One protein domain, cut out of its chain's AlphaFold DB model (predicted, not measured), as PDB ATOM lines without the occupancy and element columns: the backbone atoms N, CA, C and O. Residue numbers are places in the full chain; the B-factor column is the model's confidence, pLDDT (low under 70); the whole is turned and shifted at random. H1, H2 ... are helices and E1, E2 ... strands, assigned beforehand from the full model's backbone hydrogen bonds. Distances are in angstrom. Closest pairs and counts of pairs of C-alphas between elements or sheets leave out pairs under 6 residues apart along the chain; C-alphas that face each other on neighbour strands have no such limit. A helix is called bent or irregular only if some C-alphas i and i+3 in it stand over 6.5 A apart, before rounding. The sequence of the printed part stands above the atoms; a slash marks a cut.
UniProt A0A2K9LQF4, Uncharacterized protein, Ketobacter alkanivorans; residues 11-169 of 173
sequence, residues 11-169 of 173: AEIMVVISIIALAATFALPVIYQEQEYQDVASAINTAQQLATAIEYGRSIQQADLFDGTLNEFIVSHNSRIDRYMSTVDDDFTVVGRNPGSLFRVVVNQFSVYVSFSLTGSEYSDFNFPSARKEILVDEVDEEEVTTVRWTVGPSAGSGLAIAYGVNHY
ATOM      1  N   ALA A  11      25.696 -74.837  28.102       82.31
ATOM      2  CA  ALA A  11      25.574 -74.845  29.555       82.31
ATOM      3  C   ALA A  11      26.221 -73.604  30.195       82.31
ATOM      4  O   ALA A  11      25.614 -72.985  31.064       82.31
ATOM      5  N   GLU A  12      27.406 -73.192  29.733       78.31
ATOM      6  CA  GLU A  12      28.065 -71.966  30.206       78.31
ATOM      7  C   GLU A  12      27.248 -70.714  29.860       78.31
ATOM      8  O   GLU A  12      27.083 -69.846  30.714       78.31
ATOM      9  N   ILE A  13      26.654 -70.646  28.662       84.94
ATOM     10  CA  ILE A  13      25.765 -69.537  28.277       84.94
ATOM     11  C   ILE A  13      24.527 -69.487  29.186       84.94
ATOM     12  O   ILE A  13      24.163 -68.412  29.659       84.94
ATOM     13  N   MET A  14      23.900 -70.629  29.490       82.62
ATOM     14  CA  MET A  14      22.737 -70.670  30.390       82.62
ATOM     15  C   MET A  14      23.082 -70.223  31.814       82.62
ATOM     16  O   MET A  14      22.293 -69.513  32.441       82.62
ATOM     17  N   VAL A  15      24.264 -70.593  32.315       87.88
ATOM     18  CA  VAL A  15      24.746 -70.146  33.630       87.88
ATOM     19  C   VAL A  15      24.962 -68.633  33.633       87.88
ATOM     20  O   VAL A  15      24.491 -67.958  34.545       87.88
ATOM     21  N   VAL A  16      25.596 -68.080  32.597       87.25
ATOM     22  CA  VAL A  16      25.813 -66.629  32.474       87.25
ATOM     23  C   VAL A  16      24.483 -65.874  32.404       87.25
ATOM     24  O   VAL A  16      24.296 -64.915  33.150       87.25
ATOM     25  N   ILE A  17      23.529 -66.331  31.586       86.62
ATOM     26  CA  ILE A  17      22.189 -65.725  31.498       86.62
ATOM     27  C   ILE A  17      21.483 -65.768  32.858       86.62
ATOM     28  O   ILE A  17      20.884 -64.774  33.263       86.62
ATOM     29  N   SER A  18      21.590 -66.877  33.594       86.12
ATOM     30  CA  SER A  18      20.964 -67.014  34.915       86.12
ATOM     31  C   SER A  18      21.559 -66.044  35.940       86.12
ATOM     32  O   SER A  18      20.820 -65.436  36.712       86.12
ATOM     33  N   ILE A  19      22.882 -65.849  35.926       88.00
ATOM     34  CA  ILE A  19      23.560 -64.886  36.805       88.00
ATOM     35  C   ILE A  19      23.153 -63.451  36.447       88.00
ATOM     36  O   ILE A  19      22.847 -62.667  37.343       88.00
ATOM     37  N   ILE A  20      23.103 -63.111  35.154       85.75
ATOM     38  CA  ILE A  20      22.678 -61.781  34.691       85.75
ATOM     39  C   ILE A  20      21.219 -61.515  35.077       85.75
ATOM     40  O   ILE A  20      20.917 -60.440  35.587       85.75
ATOM     41  N   ALA A  21      20.324 -62.489  34.890       84.06
ATOM     42  CA  ALA A  21      18.916 -62.361  35.263       84.06
ATOM     43  C   ALA A  21      18.744 -62.133  36.774       84.06
ATOM     44  O   ALA A  21      17.988 -61.257  37.182       84.06
ATOM     45  N   LEU A  22      19.488 -62.868  37.608       85.38
ATOM     46  CA  LEU A  22      19.482 -62.664  39.058       85.38
ATOM     47  C   LEU A  22      20.012 -61.280  39.441       85.38
ATOM     48  O   LEU A  22      19.392 -60.603  40.255       85.38
ATOM     49  N   ALA A  23      21.116 -60.836  38.837       80.12
ATOM     50  CA  ALA A  23      21.668 -59.507  39.088       80.12
ATOM     51  C   ALA A  23      20.688 -58.389  38.684       80.12
ATOM     52  O   ALA A  23      20.523 -57.420  39.425       80.12
ATOM     53  N   ALA A  24      19.993 -58.547  37.553       71.56
ATOM     54  CA  ALA A  24      18.997 -57.592  37.079       71.56
ATOM     55  C   ALA A  24      17.823 -57.443  38.059       71.56
ATOM     56  O   ALA A  24      17.425 -56.319  38.349       71.56
ATOM     57  N   THR A  25      17.322 -58.537  38.643       78.38
ATOM     58  CA  THR A  25      16.216 -58.496  39.620       78.38
ATOM     59  C   THR A  25      16.507 -57.589  40.820       78.38
ATOM     60  O   THR A  25      15.601 -56.923  41.312       78.38
ATOM     61  N   PHE A  26      17.761 -57.524  41.279       77.94
ATOM     62  CA  PHE A  26      18.146 -56.661  42.403       77.94
ATOM     63  C   PHE A  26      18.529 -55.240  41.977       77.94
ATOM     64  O   PHE A  26      18.310 -54.300  42.736       77.94
ATOM     65  N   ALA A  27      19.107 -55.071  40.787       70.50
ATOM     66  CA  ALA A  27      19.574 -53.769  40.317       70.50
ATOM     67  C   ALA A  27      18.446 -52.893  39.751       70.50
ATOM     68  O   ALA A  27      18.453 -51.682  39.953       70.50
ATOM     69  N   LEU A  28      17.472 -53.496  39.058       73.88
ATOM     70  CA  LEU A  28      16.414 -52.765  38.360       73.88
ATOM     71  C   LEU A  28      15.589 -51.842  39.277       73.88
ATOM     72  O   LEU A  28      15.436 -50.683  38.907       73.88
ATOM     73  N   PRO A  29      15.114 -52.267  40.468       74.44
ATOM     74  CA  PRO A  29      14.332 -51.387  41.341       74.44
ATOM     75  C   PRO A  29      15.082 -50.112  41.744       74.44
ATOM     76  O   PRO A  29      14.509 -49.029  41.733       74.44
ATOM     77  N   VAL A  30      16.381 -50.231  42.043       74.00
ATOM     78  CA  VAL A  30      17.230 -49.091  42.424       74.00
ATOM     79  C   VAL A  30      17.436 -48.146  41.241       74.00
ATOM     80  O   VAL A  30      17.392 -46.932  41.410       74.00
ATOM     81  N   ILE A  31      17.632 -48.693  40.038       73.94
ATOM     82  CA  ILE A  31      17.789 -47.893  38.816       73.94
ATOM     83  C   ILE A  31      16.503 -47.115  38.511       73.94
ATOM     84  O   ILE A  31      16.591 -45.938  38.177       73.94
ATOM     85  N   TYR A  32      15.330 -47.739  38.652       77.62
ATOM     86  CA  TYR A  32      14.054 -47.054  38.436       77.62
ATOM     87  C   TYR A  32      13.837 -45.921  39.439       77.62
ATOM     88  O   TYR A  32      13.521 -44.810  39.028       77.62
ATOM     89  N   GLN A  33      14.095 -46.162  40.727       75.44
ATOM     90  CA  GLN A  33      13.953 -45.130  41.755       75.44
ATOM     91  C   GLN A  33      14.909 -43.948  41.530       75.44
ATOM     92  O   GLN A  33      14.533 -42.791  41.713       75.44
ATOM     93  N   GLU A  34      16.147 -44.221  41.111       77.44
ATOM     94  CA  GLU A  34      17.120 -43.178  40.781       77.44
ATOM     95  C   GLU A  34      16.699 -42.384  39.537       77.44
ATOM     96  O   GLU A  34      16.836 -41.162  39.506       77.44
ATOM     97  N   GLN A  35      16.149 -43.056  38.523       82.06
ATOM     98  CA  GLN A  35      15.616 -42.390  37.338       82.06
ATOM     99  C   GLN A  35      14.444 -41.469  37.698       82.06
ATOM    100  O   GLN A  35      14.444 -40.305  37.302       82.06
ATOM    101  N   GLU A  36      13.497 -41.942  38.510       83.56
ATOM    102  CA  GLU A  36      12.386 -41.125  39.012       83.56
ATOM    103  C   GLU A  36      12.892 -39.923  39.820       83.56
ATOM    104  O   GLU A  36      12.422 -38.800  39.631       83.56
ATOM    105  N   TYR A  37      13.896 -40.122  40.682       83.31
ATOM    106  CA  TYR A  37      14.510 -39.030  41.432       83.31
ATOM    107  C   TYR A  37      15.130 -37.979  40.499       83.31
ATOM    108  O   TYR A  37      14.921 -36.779  40.696       83.31
ATOM    109  N   GLN A  38      15.861 -38.405  39.465       82.50
ATOM    110  CA  GLN A  38      16.466 -37.508  38.475       82.50
ATOM    111  C   GLN A  38      15.420 -36.762  37.644       82.50
ATOM    112  O   GLN A  38      15.587 -35.567  37.388       82.50
ATOM    113  N   ASP A  39      14.321 -37.419  37.279       85.75
ATOM    114  CA  ASP A  39      13.212 -36.800  36.555       85.75
ATOM    115  C   ASP A  39      12.543 -35.705  37.399       85.75
ATOM    116  O   ASP A  39      12.319 -34.588  36.917       85.75
ATOM    117  N   VAL A  40      12.304 -35.968  38.689       86.69
ATOM    118  CA  VAL A  40      11.784 -34.955  39.623       86.69
ATOM    119  C   VAL A  40      12.800 -33.832  39.846       86.69
ATOM    120  O   VAL A  40      12.426 -32.657  39.861       86.69
ATOM    121  N   ALA A  41      14.092 -34.149  39.960       84.94
ATOM    122  CA  ALA A  41      15.155 -33.150  40.081       84.94
ATOM    123  C   ALA A  41      15.200 -32.218  38.859       84.94
ATOM    124  O   ALA A  41      15.326 -30.997  38.998       84.94
ATOM    125  N   SER A  42      15.067 -32.785  37.660       85.44
ATOM    126  CA  SER A  42      14.977 -32.046  36.402       85.44
ATOM    127  C   SER A  42      13.751 -31.132  36.394       85.44
ATOM    128  O   SER A  42      13.883 -29.933  36.147       85.44
ATOM    129  N   ALA A  43      12.584 -31.648  36.792       87.50
ATOM    130  CA  ALA A  43      11.355 -30.867  36.907       87.50
ATOM    131  C   ALA A  43      11.490 -29.679  37.873       87.50
ATOM    132  O   ALA A  43      11.035 -28.576  37.567       87.50
ATOM    133  N   ILE A  44      12.164 -29.871  39.010       89.12
ATOM    134  CA  ILE A  44      12.463 -28.804  39.979       89.12
ATOM    135  C   ILE A  44      13.379 -27.747  39.370       89.12
ATOM    136  O   ILE A  44      13.109 -26.553  39.509       89.12
ATOM    137  N   ASN A  45      14.436 -28.164  38.673       85.75
ATOM    138  CA  ASN A  45      15.346 -27.240  37.999       85.75
ATOM    139  C   ASN A  45      14.622 -26.424  36.923       85.75
ATOM    140  O   ASN A  45      14.812 -25.208  36.849       85.75
ATOM    141  N   THR A  46      13.759 -27.058  36.128       85.38
ATOM    142  CA  THR A  46      12.903 -26.368  35.161       85.38
ATOM    143  C   THR A  46      11.977 -25.386  35.867       85.38
ATOM    144  O   THR A  46      11.994 -24.206  35.535       85.38
ATOM    145  N   ALA A  47      11.229 -25.820  36.885       88.44
ATOM    146  CA  ALA A  47      10.334 -24.951  37.645       88.44
ATOM    147  C   ALA A  47      11.065 -23.721  38.205       88.44
ATOM    148  O   ALA A  47      10.534 -22.612  38.196       88.44
ATOM    149  N   GLN A  48      12.312 -23.897  38.646       87.56
ATOM    150  CA  GLN A  48      13.128 -22.825  39.197       87.56
ATOM    151  C   GLN A  48      13.612 -21.846  38.114       87.56
ATOM    152  O   GLN A  48      13.635 -20.631  38.343       87.56
ATOM    153  N   GLN A  49      13.948 -22.344  36.921       83.94
ATOM    154  CA  GLN A  49      14.232 -21.504  35.753       83.94
ATOM    155  C   GLN A  49      12.994 -20.699  35.340       83.94
ATOM    156  O   GLN A  49      13.101 -19.484  35.175       83.94
ATOM    157  N   LEU A  50      11.819 -21.338  35.273       84.88
ATOM    158  CA  LEU A  50      10.543 -20.676  34.974       84.88
ATOM    159  C   LEU A  50      10.238 -19.578  35.998       84.88
ATOM    160  O   LEU A  50      10.009 -18.434  35.616       84.88
ATOM    161  N   ALA A  51      10.316 -19.891  37.296       88.69
ATOM    162  CA  ALA A  51      10.078 -18.922  38.364       88.69
ATOM    163  C   ALA A  51      11.006 -17.706  38.237       88.69
ATOM    164  O   ALA A  51      10.585 -16.572  38.443       88.69
ATOM    165  N   THR A  52      12.261 -17.936  37.855       85.31
ATOM    166  CA  THR A  52      13.253 -16.873  37.681       85.31
ATOM    167  C   THR A  52      12.979 -16.008  36.449       85.31
ATOM    168  O   THR A  52      13.051 -14.783  36.542       85.31
ATOM    169  N   ALA A  53      12.639 -16.614  35.311       80.50
ATOM    170  CA  ALA A  53      12.300 -15.883  34.089       80.50
ATOM    171  C   ALA A  53      11.043 -15.019  34.281       80.50
ATOM    172  O   ALA A  53      11.015 -13.849  33.899       80.50
ATOM    173  N   ILE A  54      10.031 -15.573  34.947       84.94
ATOM    174  CA  ILE A  54       8.778 -14.879  35.249       84.94
ATOM    175  C   ILE A  54       9.010 -13.752  36.262       84.94
ATOM    176  O   ILE A  54       8.489 -12.656  36.080       84.94
ATOM    177  N   GLU A  55       9.839 -13.969  37.287       85.62
ATOM    178  CA  GLU A  55      10.229 -12.923  38.244       85.62
ATOM    179  C   GLU A  55      10.969 -11.771  37.560       85.62
ATOM    180  O   GLU A  55      10.709 -10.601  37.854       85.62
ATOM    181  N   TYR A  56      11.849 -12.077  36.605       79.62
ATOM    182  CA  TYR A  56      12.484 -11.051  35.789       79.62
ATOM    183  C   TYR A  56      11.439 -10.258  34.993       79.62
ATOM    184  O   TYR A  56      11.406  -9.032  35.106       79.62
ATOM    185  N   GLY A  57      10.534 -10.939  34.280       78.50
ATOM    186  CA  GLY A  57       9.419 -10.310  33.562       78.50
ATOM    187  C   GLY A  57       8.552  -9.426  34.466       78.50
ATOM    188  O   GLY A  57       8.224  -8.293  34.110       78.50
ATOM    189  N   ARG A  58       8.258  -9.884  35.685       82.75
ATOM    190  CA  ARG A  58       7.539  -9.116  36.711       82.75
ATOM    191  C   ARG A  58       8.292  -7.847  37.107       82.75
ATOM    192  O   ARG A  58       7.693  -6.776  37.180       82.75
ATOM    193  N   SER A  59       9.607  -7.941  37.323       79.56
ATOM    194  CA  SER A  59      10.448  -6.804  37.731       79.56
ATOM    195  C   SER A  59      10.483  -5.669  36.698       79.56
ATOM    196  O   SER A  59      10.595  -4.501  37.071       79.56
ATOM    197  N   ILE A  60      10.314  -5.999  35.413       78.12
ATOM    198  CA  ILE A  60      10.240  -5.042  34.300       78.12
ATOM    199  C   ILE A  60       8.796  -4.713  33.885       78.12
ATOM    200  O   ILE A  60       8.582  -4.163  32.806       78.12
ATOM    201  N   GLN A  61       7.810  -5.036  34.733       78.44
ATOM    202  CA  GLN A  61       6.379  -4.767  34.519       78.44
ATOM    203  C   GLN A  61       5.808  -5.423  33.248       78.44
ATOM    204  O   GLN A  61       4.956  -4.859  32.562       78.44
ATOM    205  N   GLN A  62       6.301  -6.617  32.914       74.19
ATOM    206  CA  GLN A  62       5.806  -7.442  31.808       74.19
ATOM    207  C   GLN A  62       5.019  -8.678  32.265       74.19
ATOM    208  O   GLN A  62       4.425  -9.336  31.414       74.19
ATOM    209  N   ALA A  63       4.994  -8.973  33.570       75.31
ATOM    210  CA  ALA A  63       4.155 -10.005  34.178       75.31
ATOM    211  C   ALA A  63       3.214  -9.372  35.211       75.31
ATOM    212  O   ALA A  63       3.694  -8.771  36.179       75.31
ATOM    213  N   ASP A  64       1.905  -9.509  35.007       82.56
ATOM    214  CA  ASP A  64       0.884  -9.075  35.959       82.56
ATOM    215  C   ASP A  64       0.589 -10.179  36.987       82.56
ATOM    216  O   ASP A  64       1.147 -11.278  36.944       82.56
ATOM    217  N   LEU A  65      -0.281  -9.874  37.955       89.06
ATOM    218  CA  LEU A  65      -0.745 -10.865  38.922       89.06
ATOM    219  C   LEU A  65      -1.432 -12.024  38.201       89.06
ATOM    220  O   LEU A  65      -2.315 -11.810  37.369       89.06
ATOM    221  N   PHE A  66      -1.049 -13.244  38.555       91.06
ATOM    222  CA  PHE A  66      -1.504 -14.441  37.866       91.06
ATOM    223  C   PHE A  66      -1.559 -15.638  38.813       91.06
ATOM    224  O   PHE A  66      -0.697 -15.794  39.675       91.06
ATOM    225  N   ASP A  67      -2.546 -16.505  38.624       93.50
ATOM    226  CA  ASP A  67      -2.613 -17.820  39.255       93.50
ATOM    227  C   ASP A  67      -3.292 -18.784  38.283       93.50
ATOM    228  O   ASP A  67      -4.463 -18.611  37.945       93.50
ATOM    229  N   GLY A  68      -2.542 -19.773  37.806       91.50
ATOM    230  CA  GLY A  68      -3.028 -20.714  36.807       91.50
ATOM    231  C   GLY A  68      -1.932 -21.627  36.284       91.50
ATOM    232  O   GLY A  68      -0.822 -21.685  36.816       91.50
ATOM    233  N   THR A  69      -2.245 -22.371  35.235       90.81
ATOM    234  CA  THR A  69      -1.273 -23.234  34.556       90.81
ATOM    235  C   THR A  69      -0.239 -22.414  33.785       90.81
ATOM    236  O   THR A  69      -0.477 -21.265  33.410       90.81
ATOM    237  N   LEU A  70       0.923 -23.010  33.515       87.00
ATOM    238  CA  LEU A  70       1.948 -22.393  32.678       87.00
ATOM    239  C   LEU A  70       1.414 -22.080  31.270       87.00
ATOM    240  O   LEU A  70       1.745 -21.038  30.714       87.00
ATOM    241  N   ASN A  71       0.549 -22.930  30.714       85.50
ATOM    242  CA  ASN A  71      -0.046 -22.677  29.402       85.50
ATOM    243  C   ASN A  71      -0.954 -21.432  29.412       85.50
ATOM    244  O   ASN A  71      -0.845 -20.561  28.553       85.50
ATOM    245  N   GLU A  72      -1.809 -21.298  30.429       86.25
ATOM    246  CA  GLU A  72      -2.636 -20.097  30.616       86.25
ATOM    247  C   GLU A  72      -1.779 -18.846  30.862       86.25
ATOM    248  O   GLU A  72      -2.118 -17.754  30.398       86.25
ATOM    249  N   PHE A  73      -0.645 -18.997  31.551       85.81
ATOM    250  CA  PHE A  73       0.306 -17.912  31.774       85.81
ATOM    251  C   PHE A  73       0.913 -17.410  30.457       85.81
ATOM    252  O   PHE A  73       0.877 -16.209  30.186       85.81
ATOM    253  N   ILE A  74       1.406 -18.325  29.617       80.50
ATOM    254  CA  ILE A  74       1.993 -18.018  28.304       80.50
ATOM    255  C   ILE A  74       0.959 -17.331  27.405       80.50
ATOM    256  O   ILE A  74       1.217 -16.260  26.853       80.50
ATOM    257  N   VAL A  75      -0.257 -17.882  27.323       80.06
ATOM    258  CA  VAL A  75      -1.339 -17.306  26.507       80.06
ATOM    259  C   VAL A  75      -1.729 -15.903  26.986       80.06
ATOM    260  O   VAL A  75      -1.962 -15.015  26.164       80.06
ATOM    261  N   SER A  76      -1.792 -15.676  28.302       79.31
ATOM    262  CA  SER A  76      -2.191 -14.380  28.871       79.31
ATOM    263  C   SER A  76      -1.118 -13.293  28.746       79.31
ATOM    264  O   SER A  76      -1.467 -12.125  28.577       79.31
ATOM    265  N   HIS A  77       0.165 -13.659  28.776       71.94
ATOM    266  CA  HIS A  77       1.290 -12.712  28.739       71.94
ATOM    267  C   HIS A  77       1.996 -12.628  27.375       71.94
ATOM    268  O   HIS A  77       2.943 -11.848  27.223       71.94
ATOM    269  N   ASN A  78       1.505 -13.401  26.399       59.56
ATOM    270  CA  ASN A  78       1.713 -13.342  24.951       59.56
ATOM    271  C   ASN A  78       3.029 -12.668  24.511       59.56
ATOM    272  O   ASN A  78       3.107 -11.438  24.395       59.56
ATOM    273  N   SER A  79       4.052 -13.469  24.189       54.38
ATOM    274  CA  SER A  79       5.313 -13.098  23.513       54.38
ATOM    275  C   SER A  79       6.304 -12.204  24.269       54.38
ATOM    276  O   SER A  79       7.446 -12.051  23.824       54.38
ATOM    277  N   ARG A  80       5.925 -11.613  25.410       61.19
ATOM    278  CA  ARG A  80       6.842 -10.766  26.196       61.19
ATOM    279  C   ARG A  80       7.762 -11.583  27.091       61.19
ATOM    280  O   ARG A  80       8.961 -11.325  27.117       61.19
ATOM    281  N   ILE A  81       7.210 -12.580  27.782       62.06
ATOM    282  CA  ILE A  81       7.957 -13.403  28.742       62.06
ATOM    283  C   ILE A  81       8.558 -14.642  28.068       62.06
ATOM    284  O   ILE A  81       9.653 -15.054  28.436       62.06
ATOM    285  N   ASP A  82       7.925 -15.153  27.009       61.81
ATOM    286  CA  ASP A  82       8.376 -16.333  26.252       61.81
ATOM    287  C   ASP A  82       9.814 -16.183  25.730       61.81
ATOM    288  O   ASP A  82      10.599 -17.128  25.749       61.81
ATOM    289  N   ARG A  83      10.224 -14.955  25.367       59.19
ATOM    290  CA  ARG A  83      11.608 -14.637  24.964       59.19
ATOM    291  C   ARG A  83      12.638 -14.927  26.066       59.19
ATOM    292  O   ARG A  83      13.806 -15.164  25.770       59.19
ATOM    293  N   TYR A  84      12.214 -14.899  27.324       57.38
ATOM    294  CA  TYR A  84      13.029 -15.193  28.502       57.38
ATOM    295  C   TYR A  84      12.885 -16.651  28.971       57.38
ATOM    296  O   TYR A  84      13.603 -17.070  29.877       57.38
ATOM    297  N   MET A  85      11.989 -17.424  28.350       62.50
ATOM    298  CA  MET A  85      11.655 -18.811  28.689       62.50
ATOM    299  C   MET A  85      12.044 -19.761  27.548       62.50
ATOM    300  O   MET A  85      11.276 -20.640  27.171       62.50
ATOM    301  N   SER A  86      13.264 -19.613  27.015       56.16
ATOM    302  CA  SER A  86      13.771 -20.357  25.844       56.16
ATOM    303  C   SER A  86      13.777 -21.889  25.982       56.16
ATOM    304  O   SER A  86      14.100 -22.583  25.027       56.16
ATOM    305  N   THR A  87      13.501 -22.419  27.172       55.22
ATOM    306  CA  THR A  87      13.419 -23.852  27.488       55.22
ATOM    307  C   THR A  87      12.008 -24.436  27.377       55.22
ATOM    308  O   THR A  87      11.859 -25.647  27.513       55.22
ATOM    309  N   VAL A  88      10.980 -23.618  27.135       56.50
ATOM    310  CA  VAL A  88       9.588 -24.064  26.951       56.50
ATOM    311  C   VAL A  88       9.249 -24.018  25.461       56.50
ATOM    312  O   VAL A  88       8.502 -23.157  25.016       56.50
ATOM    313  N   ASP A  89       9.872 -24.896  24.679       55.84
ATOM    314  CA  ASP A  89       9.460 -25.150  23.291       55.84
ATOM    315  C   ASP A  89       8.377 -26.247  23.279       55.84
ATOM    316  O   ASP A  89       8.321 -27.064  24.206       55.84
ATOM    317  N   ASP A  90       7.518 -26.285  22.258       53.75
ATOM    318  CA  ASP A  90       6.274 -27.086  22.267       53.75
ATOM    319  C   ASP A  90       6.484 -28.619  22.361       53.75
ATOM    320  O   ASP A  90       5.575 -29.344  22.771       53.75
ATOM    321  N   ASP A  91       7.694 -29.114  22.069       59.00
ATOM    322  CA  ASP A  91       8.072 -30.537  22.155       59.00
ATOM    323  C   ASP A  91       8.772 -30.924  23.477       59.00
ATOM    324  O   ASP A  91       9.175 -32.075  23.672       59.00
ATOM    325  N   PHE A  92       8.954 -29.986  24.411       65.81
ATOM    326  CA  PHE A  92       9.604 -30.272  25.688       65.81
ATOM    327  C   PHE A  92       8.676 -31.080  26.607       65.81
ATOM    328  O   PHE A  92       7.527 -30.709  26.826       65.81
ATOM    329  N   THR A  93       9.173 -32.173  27.195       72.12
ATOM    330  CA  THR A  93       8.440 -32.968  28.198       72.12
ATOM    331  C   THR A  93       9.193 -33.012  29.516       72.12
ATOM    332  O   THR A  93      10.406 -33.212  29.531       72.12
ATOM    333  N   VAL A  94       8.464 -32.913  30.627       74.38
ATOM    334  CA  VAL A  94       9.009 -33.028  31.986       74.38
ATOM    335  C   VAL A  94       8.294 -34.167  32.693       74.38
ATOM    336  O   VAL A  94       7.068 -34.157  32.788       74.38
ATOM    337  N   VAL A  95       9.051 -35.176  33.143       81.00
ATOM    338  CA  VAL A  95       8.496 -36.421  33.718       81.00
ATOM    339  C   VAL A  95       7.485 -37.075  32.754       81.00
ATOM    340  O   VAL A  95       6.393 -37.491  33.133       81.00
ATOM    341  N   GLY A  96       7.797 -37.055  31.452       78.19
ATOM    342  CA  GLY A  96       6.925 -37.581  30.393       78.19
ATOM    343  C   GLY A  96       5.601 -36.828  30.190       78.19
ATOM    344  O   GLY A  96       4.739 -37.313  29.458       78.19
ATOM    345  N   ARG A  97       5.408 -35.660  30.819       79.31
ATOM    346  CA  ARG A  97       4.184 -34.848  30.724       79.31
ATOM    347  C   ARG A  97       4.444 -33.519  30.025       79.31
ATOM    348  O   ARG A  97       5.562 -33.003  30.041       79.31
ATOM    349  N   ASN A  98       3.384 -32.949  29.449       81.00
ATOM    350  CA  ASN A  98       3.430 -31.611  28.866       81.00
ATOM    351  C   ASN A  98       3.651 -30.554  29.981       81.00
ATOM    352  O   ASN A  98       2.804 -30.439  30.877       81.00
ATOM    353  N   PRO A  99       4.738 -29.761  29.925       77.88
ATOM    354  CA  PRO A  99       5.105 -28.774  30.939       77.88
ATOM    355  C   PRO A  99       4.035 -27.706  31.166       77.88
ATOM    356  O   PRO A  99       3.806 -27.306  32.305       77.88
ATOM    357  N   GLY A 100       3.357 -27.278  30.096       78.00
ATOM    358  CA  GLY A 100       2.311 -26.258  30.137       78.00
ATOM    359  C   GLY A 100       1.153 -26.633  31.060       78.00
ATOM    360  O   GLY A 100       0.622 -25.775  31.761       78.00
ATOM    361  N   SER A 101       0.798 -27.920  31.088       81.50
ATOM    362  CA  SER A 101      -0.240 -28.471  31.971       81.50
ATOM    363  C   SER A 101       0.281 -28.919  33.341       81.50
ATOM    364  O   SER A 101      -0.469 -28.925  34.314       81.50
ATOM    365  N   LEU A 102       1.557 -29.310  33.416       88.56
ATOM    366  CA  LEU A 102       2.174 -29.838  34.631       88.56
ATOM    367  C   LEU A 102       2.458 -28.734  35.652       88.56
ATOM    368  O   LEU A 102       2.239 -28.923  36.849       88.56
ATOM    369  N   PHE A 103       2.987 -27.602  35.183       91.50
ATOM    370  CA  PHE A 103       3.391 -26.509  36.052       91.50
ATOM    371  C   PHE A 103       2.238 -25.545  36.304       91.50
ATOM    372  O   PHE A 103       1.582 -25.061  35.382       91.50
ATOM    373  N   ARG A 104       2.054 -25.198  37.575       94.12
ATOM    374  CA  ARG A 104       1.212 -24.095  38.025       94.12
ATOM    375  C   ARG A 104       2.088 -22.913  38.410       94.12
ATOM    376  O   ARG A 104       3.021 -23.061  39.201       94.12
ATOM    377  N   VAL A 105       1.760 -21.752  37.865       92.19
ATOM    378  CA  VAL A 105       2.446 -20.479  38.065       92.19
ATOM    379  C   VAL A 105       1.590 -19.592  38.960       92.19
ATOM    380  O   VAL A 105       0.400 -19.414  38.714       92.19
ATOM    381  N   VAL A 106       2.218 -19.003  39.976       94.25
ATOM    382  CA  VAL A 106       1.619 -17.970  40.822       94.25
ATOM    383  C   VAL A 106       2.526 -16.747  40.807       94.25
ATOM    384  O   VAL A 106       3.679 -16.817  41.230       94.25
ATOM    385  N   VAL A 107       1.998 -15.621  40.336       91.19
ATOM    386  CA  VAL A 107       2.658 -14.315  40.319       91.19
ATOM    387  C   VAL A 107       1.893 -13.385  41.249       91.19
ATOM    388  O   VAL A 107       0.758 -12.999  40.979       91.19
ATOM    389  N   ASN A 108       2.543 -13.001  42.342       89.19
ATOM    390  CA  ASN A 108       2.022 -12.057  43.320       89.19
ATOM    391  C   ASN A 108       2.782 -10.723  43.238       89.19
ATOM    392  O   ASN A 108       3.795 -10.594  42.552       89.19
ATOM    393  N   GLN A 109       2.343  -9.719  44.004       83.75
ATOM    394  CA  GLN A 109       2.993  -8.397  44.027       83.75
ATOM    395  C   GLN A 109       4.462  -8.441  44.481       83.75
ATOM    396  O   GLN A 109       5.244  -7.555  44.135       83.75
ATOM    397  N   PHE A 110       4.843  -9.465  45.250       83.62
ATOM    398  CA  PHE A 110       6.154  -9.552  45.900       83.62
ATOM    399  C   PHE A 110       6.968 -10.781  45.505       83.62
ATOM    400  O   PHE A 110       8.144 -10.852  45.852       83.62
ATOM    401  N   SER A 111       6.358 -11.758  44.842       85.88
ATOM    402  CA  SER A 111       6.999 -13.045  44.610       85.88
ATOM    403  C   SER A 111       6.366 -13.807  43.461       85.88
ATOM    404  O   SER A 111       5.187 -13.637  43.149       85.88
ATOM    405  N   VAL A 112       7.171 -14.684  42.874       89.81
ATOM    406  CA  VAL A 112       6.757 -15.676  41.890       89.81
ATOM    407  C   VAL A 112       7.006 -17.059  42.465       89.81
ATOM    408  O   VAL A 112       8.050 -17.307  43.066       89.81
ATOM    409  N   TYR A 113       6.063 -17.967  42.263       93.56
ATOM    410  CA  TYR A 113       6.225 -19.371  42.593       93.56
ATOM    411  C   TYR A 113       5.799 -20.229  41.416       93.56
ATOM    412  O   TYR A 113       4.814 -19.937  40.738       93.56
ATOM    413  N   VAL A 114       6.532 -21.314  41.203       93.19
ATOM    414  CA  VAL A 114       6.151 -22.361  40.260       93.19
ATOM    415  C   VAL A 114       6.048 -23.659  41.035       93.19
ATOM    416  O   VAL A 114       6.895 -23.968  41.875       93.19
ATOM    417  N   SER A 115       4.982 -24.404  40.788       95.50
ATOM    418  CA  SER A 115       4.736 -25.678  41.447       95.50
ATOM    419  C   SER A 115       4.323 -26.741  40.450       95.50
ATOM    420  O   SER A 115       3.788 -26.431  39.391       95.50
ATOM    421  N   PHE A 116       4.574 -27.995  40.793       94.56
ATOM    422  CA  PHE A 116       4.040 -29.152  40.088       94.56
ATOM    423  C   PHE A 116       3.749 -30.256  41.097       94.56
ATOM    424  O   PHE A 116       4.315 -30.268  42.197       94.56
ATOM    425  N   SER A 117       2.871 -31.174  40.709       93.69
ATOM    426  CA  SER A 117       2.470 -32.295  41.550       93.69
ATOM    427  C   SER A 117       2.581 -33.610  40.792       93.69
ATOM    428  O   SER A 117       2.231 -33.683  39.613       93.69
ATOM    429  N   LEU A 118       3.030 -34.650  41.488       92.19
ATOM    430  CA  LEU A 118       3.021 -36.029  41.012       92.19
ATOM    431  C   LEU A 118       2.222 -36.894  41.983       92.19
ATOM    432  O   LEU A 118       2.224 -36.653  43.188       92.19
ATOM    433  N   THR A 119       1.529 -37.884  41.442       91.06
ATOM    434  CA  THR A 119       0.720 -38.831  42.209       91.06
ATOM    435  C   THR A 119       1.490 -40.137  42.313       91.06
ATOM    436  O   THR A 119       1.949 -40.635  41.288       91.06
ATOM    437  N   GLY A 120       1.636 -40.649  43.531       88.50
ATOM    438  CA  GLY A 120       2.418 -41.836  43.860       88.50
ATOM    439  C   GLY A 120       3.062 -41.708  45.241       88.50
ATOM    440  O   GLY A 120       3.604 -40.657  45.599       88.50
ATOM    441  N   SER A 121       2.999 -42.775  46.035       88.25
ATOM    442  CA  SER A 121       3.637 -42.829  47.357       88.25
ATOM    443  C   SER A 121       5.167 -42.855  47.269       88.25
ATOM    444  O   SER A 121       5.845 -42.354  48.163       88.25
ATOM    445  N   GLU A 122       5.714 -43.377  46.172       85.62
ATOM    446  CA  GLU A 122       7.145 -43.471  45.869       85.62
ATOM    447  C   GLU A 122       7.842 -42.103  45.864       85.62
ATOM    448  O   GLU A 122       8.988 -41.968  46.293       85.62
ATOM    449  N   TYR A 123       7.115 -41.051  45.488       88.62
ATOM    450  CA  TYR A 123       7.629 -39.687  45.451       88.62
ATOM    451  C   TYR A 123       7.752 -39.033  46.832       88.62
ATOM    452  O   TYR A 123       8.414 -37.998  46.976       88.62
ATOM    453  N   SER A 124       7.101 -39.592  47.855       87.81
ATOM    454  CA  SER A 124       7.041 -38.995  49.195       87.81
ATOM    455  C   SER A 124       8.410 -38.941  49.877       87.81
ATOM    456  O   SER A 124       8.668 -38.019  50.657       87.81
ATOM    457  N   ASP A 125       9.323 -39.839  49.506       86.31
ATOM    458  CA  ASP A 125      10.688 -39.906  50.030       86.31
ATOM    459  C   ASP A 125      11.651 -38.937  49.332       86.31
ATOM    460  O   ASP A 125      12.719 -38.611  49.864       86.31
ATOM    461  N   PHE A 126      11.279 -38.403  48.167       87.44
ATOM    462  CA  PHE A 126      12.151 -37.505  47.422       87.44
ATOM    463  C   PHE A 126      12.198 -36.130  48.088       87.44
ATOM    464  O   PHE A 126      11.177 -35.493  48.376       87.44
ATOM    465  N   ASN A 127      13.411 -35.666  48.375       84.88
ATOM    466  CA  ASN A 127      13.658 -34.415  49.076       84.88
ATOM    467  C   ASN A 127      14.672 -33.577  48.300       84.88
ATOM    468  O   ASN A 127      15.746 -34.055  47.936       84.88
ATOM    469  N   PHE A 128      14.328 -32.306  48.096       85.31
ATOM    470  CA  PHE A 128      15.131 -31.353  47.342       85.31
ATOM    471  C   PHE A 128      15.215 -30.038  48.121       85.31
ATOM    472  O   PHE A 128      14.185 -29.394  48.314       85.31
ATOM    473  N   PRO A 129      16.407 -29.604  48.568       81.94
ATOM    474  CA  PRO A 129      16.555 -28.394  49.383       81.94
ATOM    475  C   PRO A 129      16.074 -27.102  48.706       81.94
ATOM    476  O   PRO A 129      15.739 -26.136  49.384       81.94
ATOM    477  N   SER A 130      16.052 -27.075  47.372       81.00
ATOM    478  CA  SER A 130      15.604 -25.936  46.565       81.00
ATOM    479  C   SER A 130      14.080 -25.815  46.450       81.00
ATOM    480  O   SER A 130      13.604 -24.808  45.925       81.00
ATOM    481  N   ALA A 131      13.318 -26.802  46.932       88.44
ATOM    482  CA  ALA A 131      11.869 -26.856  46.800       88.44
ATOM    483  C   ALA A 131      11.178 -27.085  48.148       88.44
ATOM    484  O   ALA A 131      11.580 -27.923  48.956       88.44
ATOM    485  N   ARG A 132      10.062 -26.388  48.370       92.94
ATOM    486  CA  ARG A 132       9.128 -26.726  49.444       92.94
ATOM    487  C   ARG A 132       8.294 -27.922  48.994       92.94
ATOM    488  O   ARG A 132       7.582 -27.816  47.998       92.94
ATOM    489  N   LYS A 133       8.367 -29.025  49.740       92.75
ATOM    490  CA  LYS A 133       7.538 -30.217  49.527       92.75
ATOM    491  C   LYS A 133       6.283 -30.178  50.393       92.75
ATOM    492  O   LYS A 133       6.336 -29.781  51.556       92.75
ATOM    493  N   GLU A 134       5.180 -30.640  49.830       95.19
ATOM    494  CA  GLU A 134       3.917 -30.879  50.511       95.19
ATOM    495  C   GLU A 134       3.354 -32.222  50.053       95.19
ATOM    496  O   GLU A 134       3.399 -32.536  48.867       95.19
ATOM    497  N   ILE A 135       2.870 -33.020  51.000       93.94
ATOM    498  CA  ILE A 135       2.295 -34.339  50.736       93.94
ATOM    499  C   ILE A 135       0.814 -34.238  51.077       93.94
ATOM    500  O   ILE A 135       0.458 -33.857  52.192       93.94
ATOM    501  N   LEU A 136      -0.020 -34.533  50.092       93.38
ATOM    502  CA  LEU A 136      -1.470 -34.569  50.185       93.38
ATOM    503  C   LEU A 136      -1.887 -36.031  50.071       93.38
ATOM    504  O   LEU A 136      -1.414 -36.737  49.182       93.38
ATOM    505  N   VAL A 137      -2.723 -36.482  50.993       91.81
ATOM    506  CA  VAL A 137      -3.254 -37.842  51.006       91.81
ATOM    507  C   VAL A 137      -4.763 -37.703  50.961       91.81
ATOM    508  O   VAL A 137      -5.356 -37.203  51.917       91.81
ATOM    509  N   ASP A 138      -5.344 -38.096  49.835       90.81
ATOM    510  CA  ASP A 138      -6.776 -38.014  49.578       90.81
ATOM    511  C   ASP A 138      -7.333 -39.424  49.358       90.81
ATOM    512  O   ASP A 138      -6.665 -40.284  48.788       90.81
ATOM    513  N   GLU A 139      -8.565 -39.668  49.799       88.38
ATOM    514  CA  GLU A 139      -9.282 -40.915  49.527       88.38
ATOM    515  C   GLU A 139     -10.172 -40.709  48.295       88.38
ATOM    516  O   GLU A 139     -11.057 -39.848  48.295       88.38
ATOM    517  N   VAL A 140      -9.917 -41.469  47.230       85.94
ATOM    518  CA  VAL A 140     -10.657 -41.400  45.964       85.94
ATOM    519  C   VAL A 140     -11.136 -42.806  45.631       85.94
ATOM    520  O   VAL A 140     -10.325 -43.710  45.489       85.94
ATOM    521  N   ASP A 141     -12.454 -42.992  45.523       84.44
ATOM    522  CA  ASP A 141     -13.073 -44.291  45.212       84.44
ATOM    523  C   ASP A 141     -12.600 -45.451  46.124       84.44
ATOM    524  O   ASP A 141     -12.353 -46.555  45.655       84.44
ATOM    525  N   GLU A 142     -12.496 -45.199  47.439       85.62
ATOM    526  CA  GLU A 142     -12.008 -46.148  48.469       85.62
ATOM    527  C   GLU A 142     -10.510 -46.515  48.354       85.62
ATOM    528  O   GLU A 142     -10.024 -47.384  49.084       85.62
ATOM    529  N   GLU A 143      -9.751 -45.837  47.487       85.62
ATOM    530  CA  GLU A 143      -8.297 -45.964  47.380       85.62
ATOM    531  C   GLU A 143      -7.580 -44.719  47.931       85.62
ATOM    532  O   GLU A 143      -7.976 -43.575  47.696       85.62
ATOM    533  N   GLU A 144      -6.489 -44.941  48.671       87.06
ATOM    534  CA  GLU A 144      -5.635 -43.864  49.178       87.06
ATOM    535  C   GLU A 144      -4.708 -43.363  48.062       87.06
ATOM    536  O   GLU A 144      -3.799 -44.063  47.609       87.06
ATOM    537  N   VAL A 145      -4.920 -42.123  47.630       91.31
ATOM    538  CA  VAL A 145      -4.135 -41.463  46.590       91.31
ATOM    539  C   VAL A 145      -3.189 -40.457  47.238       91.31
ATOM    540  O   VAL A 145      -3.585 -39.385  47.696       91.31
ATOM    541  N   THR A 146      -1.895 -40.783  47.241       92.56
ATOM    542  CA  THR A 146      -0.846 -39.851  47.676       92.56
ATOM    543  C   THR A 146      -0.429 -38.946  46.521       92.56
ATOM    544  O   THR A 146       0.026 -39.421  45.483       92.56
ATOM    545  N   THR A 147      -0.525 -37.634  46.709       93.69
ATOM    546  CA  THR A 147      -0.028 -36.618  45.778       93.69
ATOM    547  C   THR A 147       1.056 -35.781  46.445       93.69
ATOM    548  O   THR A 147       0.849 -35.170  47.490       93.69
ATOM    549  N   VAL A 148       2.223 -35.709  45.816       93.88
ATOM    550  CA  VAL A 148       3.354 -34.910  46.282       93.88
ATOM    551  C   VAL A 148       3.472 -33.668  45.419       93.88
ATOM    552  O   VAL A 148       3.575 -33.754  44.196       93.88
ATOM    553  N   ARG A 149       3.463 -32.500  46.059       95.62
ATOM    554  CA  ARG A 149       3.631 -31.195  45.422       95.62
ATOM    555  C   ARG A 149       4.977 -30.598  45.797       95.62
ATOM    556  O   ARG A 149       5.300 -30.472  46.978       95.62
ATOM    557  N   TRP A 150       5.711 -30.121  44.796       95.12
ATOM    558  CA  TRP A 150       6.903 -29.300  44.994       95.12
ATOM    559  C   TRP A 150       6.630 -27.878  44.533       95.12
ATOM    560  O   TRP A 150       6.047 -27.658  43.475       95.12
ATOM    561  N   THR A 151       7.042 -26.905  45.341       95.25
ATOM    562  CA  THR A 151       6.942 -25.474  45.034       95.25
ATOM    563  C   THR A 151       8.316 -24.836  45.128       95.25
ATOM    564  O   THR A 151       9.008 -24.988  46.137       95.25
ATOM    565  N   VAL A 152       8.696 -24.092  44.097       93.38
ATOM    566  CA  VAL A 152       9.973 -23.381  44.015       93.38
ATOM    567  C   VAL A 152       9.748 -21.894  43.779       93.38
ATOM    568  O   VAL A 152       8.748 -21.483  43.192       93.38
ATOM    569  N   GLY A 153      10.698 -21.091  44.249       89.88
ATOM    570  CA  GLY A 153      10.802 -19.673  43.920       89.88
ATOM    571  C   GLY A 153      11.997 -19.382  43.003       89.88
ATOM    572  O   GLY A 153      12.749 -20.299  42.652       89.88
ATOM    573  N   PRO A 154      12.204 -18.103  42.645       85.19
ATOM    574  CA  PRO A 154      13.334 -17.657  41.842       85.19
ATOM    575  C   PRO A 154      14.662 -18.000  42.514       85.19
ATOM    576  O   PRO A 154      14.775 -17.991  43.742       85.19
ATOM    577  N   SER A 155      15.691 -18.264  41.710       79.25
ATOM    578  CA  SER A 155      17.032 -18.569  42.211       79.25
ATOM    579  C   SER A 155      18.068 -17.636  41.607       79.25
ATOM    580  O   SER A 155      18.085 -17.389  40.401       79.25
ATOM    581  N   ALA A 156      18.976 -17.138  42.449       64.81
ATOM    582  CA  ALA A 156      20.069 -16.279  41.999       64.81
ATOM    583  C   ALA A 156      21.011 -17.007  41.020       64.81
ATOM    584  O   ALA A 156      21.499 -16.401  40.069       64.81
ATOM    585  N   GLY A 157      21.230 -18.314  41.218       61.03
ATOM    586  CA  GLY A 157      22.064 -19.136  40.334       61.03
ATOM    587  C   GLY A 157      21.464 -19.299  38.935       61.03
ATOM    588  O   GLY A 157      22.160 -19.122  37.938       61.03
ATOM    589  N   SER A 158      20.156 -19.548  38.853       58.22
ATOM    590  CA  SER A 158      19.414 -19.614  37.586       58.22
ATOM    591  C   SER A 158      19.291 -18.233  36.932       58.22
ATOM    592  O   SER A 158      19.334 -18.125  35.709       58.22
ATOM    593  N   GLY A 159      19.205 -17.169  37.737       56.28
ATOM    594  CA  GLY A 159      19.116 -15.788  37.258       56.28
ATOM    595  C   GLY A 159      20.357 -15.335  36.500       56.28
ATOM    596  O   GLY A 159      20.233 -14.658  35.481       56.28
ATOM    597  N   LEU A 160      21.547 -15.768  36.931       55.06
ATOM    598  CA  LEU A 160      22.786 -15.516  36.192       55.06
ATOM    599  C   LEU A 160      22.756 -16.186  34.812       55.06
ATOM    600  O   LEU A 160      23.049 -15.527  33.820       55.06
ATOM    601  N   ALA A 161      22.349 -17.455  34.724       55.97
ATOM    602  CA  ALA A 161      22.277 -18.179  33.451       55.97
ATOM    603  C   ALA A 161      21.299 -17.525  32.455       55.97
ATOM    604  O   ALA A 161      21.638 -17.349  31.284       55.97
ATOM    605  N   ILE A 162      20.129 -17.089  32.931       55.09
ATOM    606  CA  ILE A 162      19.133 -16.382  32.111       55.09
ATOM    607  C   ILE A 162      19.673 -15.014  31.663       55.09
ATOM    608  O   ILE A 162      19.586 -14.675  30.485       55.09
ATOM    609  N   ALA A 163      20.306 -14.246  32.555       51.81
ATOM    610  CA  ALA A 163      20.886 -12.947  32.211       51.81
ATOM    611  C   ALA A 163      21.998 -13.045  31.147       51.81
ATOM    612  O   ALA A 163      22.094 -12.176  30.277       51.81
ATOM    613  N   TYR A 164      22.822 -14.098  31.172       53.44
ATOM    614  CA  TYR A 164      23.815 -14.344  30.119       53.44
ATOM    615  C   TYR A 164      23.169 -14.753  28.786       53.44
ATOM    616  O   TYR A 164      23.627 -14.300  27.738       53.44
ATOM    617  N   GLY A 165      22.084 -15.536  28.806       50.53
ATOM    618  CA  GLY A 165      21.339 -15.915  27.597       50.53
ATOM    619  C   GLY A 165      20.653 -14.732  26.903       50.53
ATOM    620  O   GLY A 165      20.708 -14.612  25.682       50.53
ATOM    621  N   VAL A 166      20.071 -13.807  27.674       49.66
ATOM    622  CA  VAL A 166      19.389 -12.608  27.146       49.66
ATOM    623  C   VAL A 166      20.375 -11.602  26.548       49.66
ATOM    624  O   VAL A 166      20.116 -11.041  25.485       49.66
ATOM    625  N   ASN A 167      21.531 -11.391  27.188       43.97
ATOM    626  CA  ASN A 167      22.549 -10.461  26.686       43.97
ATOM    627  C   ASN A 167      23.189 -10.915  25.366       43.97
ATOM    628  O   ASN A 167      23.760 -10.086  24.657       43.97
ATOM    629  N   HIS A 168      23.061 -12.193  24.991       39.97
ATOM    630  CA  HIS A 168      23.544 -12.658  23.693       39.97
ATOM    631  C   HIS A 168      22.772 -12.044  22.513       39.97
ATOM    632  O   HIS A 168      23.339 -11.917  21.430       39.97
ATOM    633  N   TYR A 169      21.531 -11.596  22.736       42.25
ATOM    634  CA  TYR A 169      20.700 -10.930  21.728       42.25
ATOM    635  C   TYR A 169      20.819  -9.399  21.731       42.25
ATOM    636  O   TYR A 169      20.304  -8.759  20.823       42.25
TER     637      TYR A 169
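Overview. This is residues 11 to 169 of the 173 residues of an uncharacterized protein of Ketobacter alkanivorans (UniProt A0A2K9LQF4). A very long helix, H1, lies with its second arm, H1b, slantwise over one face of a twisted five-stranded sheet, while residues 11 to 32 of H1 stick out as a free arm. H2 and H3 pack on the same face, near one edge of the sheet, and H5 packs on H1b away from the sheet. The 159 printed residues hold five named helices and five strands in the order H1 E1 H2 H3 E2 E3 H4 E4 E5 H5; the antiparallel sheet runs E1 E2 E3 E5 E4, and the class is mixed, helices and strands. The whole is loose, with a radius of gyration of the C-alphas of 19.8 A, and elongated, spanning 72 by 46 by 27 A.

Along the chain. The sheet holds E1, residues 66 to 69; E2, 104 to 107; E3, 112 to 119, 23.9 A long; E5, 143 to 152, 29.2 A; and E4, 132 to 140, 24.9 A. H1, residues 11 to 59, was assigned as one helix by its hydrogen bonds but is bent, with C-alphas 26 and 29 6.6 A apart. Its arms are H1a, residues 11 to 26, 23.5 A long and beginning with C-alpha 11 at (25.574, -74.845, 29.555), and H1b, residues 29 to 59, 44.9 A long and ending with C-alpha 59 at (10.448, -6.804, 37.731). H2 is residues 70 to 77, H3 99 to 102, H4 121 to 125, and H5 156 to 167, 16.6 A, ending at (22.549, -10.461, 26.686). H4 is irregular, only just: C-alphas 122 and 125 are 6.53 A apart.

Arrangement. N 66 and O 107 of E1 and E2 are 3.0 A apart, within hydrogen-bond range, as are N 104 and O 115 of the hairpin E2 and E3, 2.8 A; N 118 and O 148 of E3 and E5, 2.9 A; and N 136 and O 147 of the hairpin E4 and E5, 2.8 A. H1b and H2 on one face make two layers, helices over a sheet. H1b lies over E3 and E5 at a height of 8.2 A; the C-alphas of Ala 51 and Val 114, its closest to E3, are 5.6 A apart. H2 lies over E1 and touches H3, closest C-alphas Asn 71 and Gly 100, 4.3 A. H4 lies over E5; E3, H4 and E4 form a split strand-helix-strand unit, two strands running the same way with E5 between them, its crossover right-handed. H5 touches H1b at a steep tilt of 62 degrees, closest C-alphas Gln 49 and Ser 158, 5.8 A. Every O i to N i+4 pair is within hydrogen-bond range in H1b and H2, against 11 of 12 in H1a, 7 of 8 in H5 and 0 of 1 in H4, which has 1 of 2 O i to N i+3 pairs within range; H3 is too short for an O i to N i+4 pair.

Size, cuts and confidence. The C-alphas of Ala 11 and Gln 61, the two farthest apart, are 72.8 A apart. The printed part has no cut, and the link from H2 to H3, residues 78 to 98, is long. Residues 78 to 92 and 156 to 169 have pLDDT under 70.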